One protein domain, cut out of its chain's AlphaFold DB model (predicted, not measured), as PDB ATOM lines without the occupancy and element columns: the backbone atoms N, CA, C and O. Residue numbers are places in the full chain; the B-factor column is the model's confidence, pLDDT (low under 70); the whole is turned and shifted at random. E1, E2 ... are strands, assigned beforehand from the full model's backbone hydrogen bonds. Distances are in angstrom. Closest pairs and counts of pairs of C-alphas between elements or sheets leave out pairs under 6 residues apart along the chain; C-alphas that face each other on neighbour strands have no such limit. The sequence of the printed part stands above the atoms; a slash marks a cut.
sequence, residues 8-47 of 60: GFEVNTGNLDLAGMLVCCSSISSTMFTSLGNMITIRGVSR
ATOM      1  N   GLY A   8      32.465  63.982 133.116       80.25
ATOM      2  CA  GLY A   8      33.432  64.288 134.165       80.25
ATOM      3  C   GLY A   8      32.932  63.973 135.570       80.25
ATOM      4  O   GLY A   8      31.782  63.579 135.770       80.25
ATOM      5  N   PHE A   9      33.817  64.182 136.537       80.31
ATOM      6  CA  PHE A   9      33.559  64.065 137.963       80.31
ATOM      7  C   PHE A   9      33.837  65.390 138.653       80.31
ATOM      8  O   PHE A   9      34.838  66.043 138.389       80.31
ATOM      9  N   GLU A  10      32.975  65.759 139.581       81.12
ATOM     10  CA  GLU A  10      33.250  66.771 140.584       81.12
ATOM     11  C   GLU A  10      33.630  66.035 141.873       81.12
ATOM     12  O   GLU A  10      32.828  65.271 142.416       81.12
ATOM     13  N   VAL A  11      34.874  66.208 142.323       80.62
ATOM     14  CA  VAL A  11      35.413  65.542 143.515       80.62
ATOM     15  C   VAL A  11      35.645  66.575 144.608       80.62
ATOM     16  O   VAL A  11      36.404  67.527 144.433       80.62
ATOM     17  N   ASN A  12      35.022  66.359 145.763       83.81
ATOM     18  CA  ASN A  12      35.278  67.112 146.979       83.81
ATOM     19  C   ASN A  12      35.978  66.211 148.005       83.81
ATOM     20  O   ASN A  12      35.426  65.198 148.441       83.81
ATOM     21  N   THR A  13      37.196  66.592 148.391       80.56
ATOM     22  CA  THR A  13      38.099  65.849 149.288       80.56
ATOM     23  C   THR A  13      37.897  66.172 150.776       80.56
ATOM     24  O   THR A  13      38.789  65.929 151.595       80.56
ATOM     25  N   GLY A  14      36.726  66.701 151.137       71.31
ATOM     26  CA  GLY A  14      36.347  67.032 152.514       71.31
ATOM     27  C   GLY A  14      36.474  68.512 152.865       71.31
ATOM     28  O   GLY A  14      36.294  68.873 154.024       71.31
ATOM     29  N   ASN A  15      36.747  69.371 151.881       70.69
ATOM     30  CA  ASN A  15      36.634  70.819 152.024       70.69
ATOM     31  C   ASN A  15      35.381  71.287 151.273       70.69
ATOM     32  O   ASN A  15      35.428  71.588 150.082       70.69
ATOM     33  N   LEU A  16      34.243  71.273 151.970       62.56
ATOM     34  CA  LEU A  16      32.928  71.610 151.407       62.56
ATOM     35  C   LEU A  16      32.781  73.101 151.060       62.56
ATOM     36  O   LEU A  16      31.898  73.444 150.278       62.56
ATOM     37  N   ASP A  17      33.661  73.954 151.593       61.31
ATOM     38  CA  ASP A  17      33.688  75.393 151.312       61.31
ATOM     39  C   ASP A  17      34.428  75.722 150.002       61.31
ATOM     40  O   ASP A  17      34.210  76.778 149.404       61.31
ATOM     41  N   LEU A  18      35.291  74.819 149.522       62.28
ATOM     42  CA  LEU A  18      35.933  74.932 148.215       62.28
ATOM     43  C   LEU A  18      35.050  74.286 147.143       62.28
ATOM     44  O   LEU A  18      34.589  73.151 147.292       62.28
ATOM     45  N   ALA A  19      34.846  75.008 146.034       60.91
ATOM     46  CA  ALA A  19      34.203  74.464 144.843       60.91
ATOM     47  C   ALA A  19      34.872  73.132 144.472       60.91
ATOM     48  O   ALA A  19      36.101  73.057 144.393       60.91
ATOM     49  N   GLY A  20      34.059  72.083 144.301       65.38
ATOM     50  CA  GLY A  20      34.544  70.743 144.008       65.38
ATOM     51  C   GLY A  20      35.480  70.757 142.806       65.38
ATOM     52  O   GLY A  20      35.288  71.501 141.843       65.38
ATOM     53  N   MET A  21      36.531  69.946 142.865       74.88
ATOM     54  CA  MET A  21      37.478  69.861 141.769       74.88
ATOM     55  C   MET A  21      36.784  69.186 140.583       74.88
ATOM     56  O   MET A  21      36.436  68.006 140.654       74.88
ATOM     57  N   LEU A  22      36.556  69.947 139.509       73.25
ATOM     58  CA  LEU A  22      35.995  69.438 138.260       73.25
ATOM     59  C   LEU A  22      37.088  68.710 137.481       73.25
ATOM     60  O   LEU A  22      38.125  69.292 137.164       73.25
ATOM     61  N   VAL A  23      36.832  67.457 137.130       74.38
ATOM     62  CA  VAL A  23      37.797  66.624 136.430       74.38
ATOM     63  C   VAL A  23      37.164  65.897 135.260       74.38
ATOM     64  O   VAL A  23      36.142  65.226 135.394       74.38
ATOM     65  N   CYS A  24      37.783  66.017 134.090       74.56
ATOM     66  CA  CYS A  24      37.258  65.429 132.865       74.56
ATOM     67  C   CYS A  24      37.746  63.987 132.712       74.56
ATOM     68  O   CYS A  24      38.900  63.676 133.003       74.56
ATOM     69  N   CYS A  25      36.882  63.097 132.217       69.75
ATOM     70  CA  CYS A  25      37.209  61.669 132.125       69.75
ATOM     71  C   CYS A  25      38.443  61.380 131.254       69.75
ATOM     72  O   CYS A  25      39.181  60.443 131.545       69.75
ATOM     73  N   SER A  26      38.706  62.187 130.219       64.81
ATOM     74  CA  SER A  26      39.877  62.015 129.345       64.81
ATOM     75  C   SER A  26      41.214  62.316 130.026       64.81
ATOM     76  O   SER A  26      42.241  61.836 129.561       64.81
ATOM     77  N   SER A  27      41.221  63.112 131.098       64.38
ATOM     78  CA  SER A  27      42.439  63.617 131.746       64.38
ATOM     79  C   SER A  27      42.720  63.002 133.119       64.38
ATOM     80  O   SER A  27      43.803  63.211 133.656       64.38
ATOM     81  N   ILE A  28      41.785  62.226 133.681       67.75
ATOM     82  CA  ILE A  28      41.879  61.704 135.057       67.75
ATOM     83  C   ILE A  28      42.257  60.224 135.155       67.75
ATOM     84  O   ILE A  28      42.453  59.703 136.252       67.75
ATOM     85  N   SER A  29      42.324  59.519 134.022       65.31
ATOM     86  CA  SER A  29      42.731  58.113 133.996       65.31
ATOM     87  C   SER A  29      44.021  57.950 134.805       65.31
ATOM     88  O   SER A  29      45.045  58.507 134.420       65.31
ATOM     89  N   SER A  30      43.960  57.189 135.905       66.38
ATOM     90  CA  SER A  30      45.049  56.881 136.853       66.38
ATOM     91  C   SER A  30      45.473  57.939 137.892       66.38
ATOM     92  O   SER A  30      46.451  57.709 138.601       66.38
ATOM     93  N   THR A  31      44.751  59.049 138.086       72.56
ATOM     94  CA  THR A  31      45.081  59.988 139.183       72.56
ATOM     95  C   THR A  31      44.429  59.585 140.508       72.56
ATOM     96  O   THR A  31      43.270  59.172 140.529       72.56
ATOM     97  N   MET A  32      45.147  59.761 141.619       77.19
ATOM     98  CA  MET A  32      44.643  59.508 142.973       77.19
ATOM     99  C   MET A  32      44.436  60.815 143.739       77.19
ATOM    100  O   MET A  32      45.262  61.723 143.657       77.19
ATOM    101  N   PHE A  33      43.359  60.877 144.526       79.25
ATOM    102  CA  PHE A  33      43.066  61.987 145.436       79.25
ATOM    103  C   PHE A  33      43.009  61.473 146.870       79.25
ATOM    104  O   PHE A  33      42.367  60.458 147.137       79.25
ATOM    105  N   THR A  34      43.650  62.194 147.788       82.12
ATOM    106  CA  THR A  34      43.610  61.898 149.225       82.12
ATOM    107  C   THR A  34      42.702  62.910 149.908       82.12
ATOM    108  O   THR A  34      42.881  64.117 149.732       82.12
ATOM    109  N   SER A  35      41.715  62.435 150.667       81.56
ATOM    110  CA  SER A  35      40.862  63.318 151.458       81.56
ATOM    111  C   SER A  35      41.577  63.794 152.716       81.56
ATOM    112  O   SER A  35      42.318  63.045 153.347       81.56
ATOM    113  N   LEU A  36      41.348  65.055 153.081       81.00
ATOM    114  CA  LEU A  36      41.793  65.607 154.367       81.00
ATOM    115  C   LEU A  36      40.749  65.367 155.466       81.00
ATOM    116  O   LEU A  36      41.067  65.439 156.650       81.00
ATOM    117  N   GLY A  37      39.503  65.094 155.067       79.19
ATOM    118  CA  GLY A  37      38.393  64.772 155.953       79.19
ATOM    119  C   GLY A  37      37.920  63.326 155.821       79.19
ATOM    120  O   GLY A  37      38.291  62.593 154.902       79.19
ATOM    121  N   ASN A  38      37.039  62.943 156.742       83.12
ATOM    122  CA  ASN A  38      36.335  61.659 156.766       83.12
ATOM    123  C   ASN A  38      35.125  61.606 155.816       83.12
ATOM    124  O   ASN A  38      34.540  60.542 155.628       83.12
ATOM    125  N   MET A  39      34.735  62.743 155.238       82.19
ATOM    126  CA  MET A  39      33.648  62.842 154.272       82.19
ATOM    127  C   MET A  39      34.196  63.286 152.919       82.19
ATOM    128  O   MET A  39      34.897  64.289 152.818       82.19
ATOM    129  N   ILE A  40      33.828  62.544 151.878       84.50
ATOM    130  CA  ILE A  40      34.098  62.886 150.483       84.50
ATOM    131  C   ILE A  40      32.783  62.933 149.720       84.50
ATOM    132  O   ILE A  40      31.872  62.155 149.994       84.50
ATOM    133  N   THR A  41      32.684  63.837 148.751       83.19
ATOM    134  CA  THR A  41      31.543  63.881 147.830       83.19
ATOM    135  C   THR A  41      32.060  63.734 146.413       83.19
ATOM    136  O   THR A  41      32.962  64.460 146.005       83.19
ATOM    137  N   ILE A  42      31.492  62.791 145.666       83.25
ATOM    138  CA  ILE A  42      31.819  62.578 144.258       83.25
ATOM    139  C   ILE A  42      30.525  62.688 143.464       83.25
ATOM    140  O   ILE A  42      29.562  61.971 143.735       83.25
ATOM    141  N   ARG A  43      30.497  63.583 142.477       80.44
ATOM    142  CA  ARG A  43      29.356  63.764 141.578       80.44
ATOM    143  C   ARG A  43      29.804  63.542 140.140       80.44
ATOM    144  O   ARG A  43      30.592  64.310 139.604       80.44
ATOM    145  N   GLY A  44      29.302  62.482 139.518       80.75
ATOM    146  CA  GLY A  44      29.526  62.206 138.100       80.75
ATOM    147  C   GLY A  44      28.496  62.917 137.227       80.75
ATOM    148  O   GLY A  44      27.313  62.959 137.563       80.75
ATOM    149  N   VAL A  45      28.934  63.445 136.086       79.25
ATOM    150  CA  VAL A  45      28.057  63.945 135.023       79.25
ATOM    151  C   VAL A  45      28.452  63.259 133.727       79.25
ATOM    152  O   VAL A  45      29.574  63.427 133.263       79.25
ATOM    153  N   SER A  46      27.522  62.523 133.121       79.25
ATOM    154  CA  SER A  46      27.672  61.973 131.773       79.25
ATOM    155  C   SER A  46      26.577  62.524 130.877       79.25
ATOM    156  O   SER A  46      25.391  62.396 131.180       79.25
ATOM    157  N   ARG A  47      26.967  63.124 129.757       73.38
ATOM    158  CA  ARG A  47      26.080  63.433 128.640       73.38
ATOM    159  C   ARG A  47      26.340  62.365 127.577       73.38
ATOM    160  O   ARG A  47      27.491  62.118 127.237       73.38
TER     161      ARG A  47
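This is residues 8 to 47 of the 60 residues of an uncharacterized protein of Necator americanus (UniProt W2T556). With little regular structure, this is a small antiparallel sheet of three strands, E2 - E1 - E3, with a wide loop, residues 25 to 40, that leaves edge strand E2, swings out from the sheet and comes back to edge strand E3. The printed part has 40 residues, with E1, E2 and E3 in chain order; the class is all strand, with under half of the residues in named elements. It is only just compact, close to loose, with a radius of gyration of the C-alphas of 10.3 A and spans of 27 by 20 by 13 A.

Find C-alpha 8 at (33.432, 64.288, 134.165); from there E1 runs to residue 12, 13.3 A. E2, residues 21 to 24, covers 9.9 A. E3, residues 41 to 46, covers 16.6 A and ends at C-alpha 46 (27.672, 61.973, 131.773).

E1 and E2 form a hairpin, antiparallel at 160 degrees; look for N 23 and O 9, 2.7 A apart. On the other side of E1, E3 is antiparallel at 169 degrees, with N 10 and O 43 at 2.8 A, also within hydrogen-bond range. E2 and E3 are apart.

The printed part has no cut. The link from E2 to E3 is long. Residues 16 to 20 and 25 to 30 have pLDDT under 70.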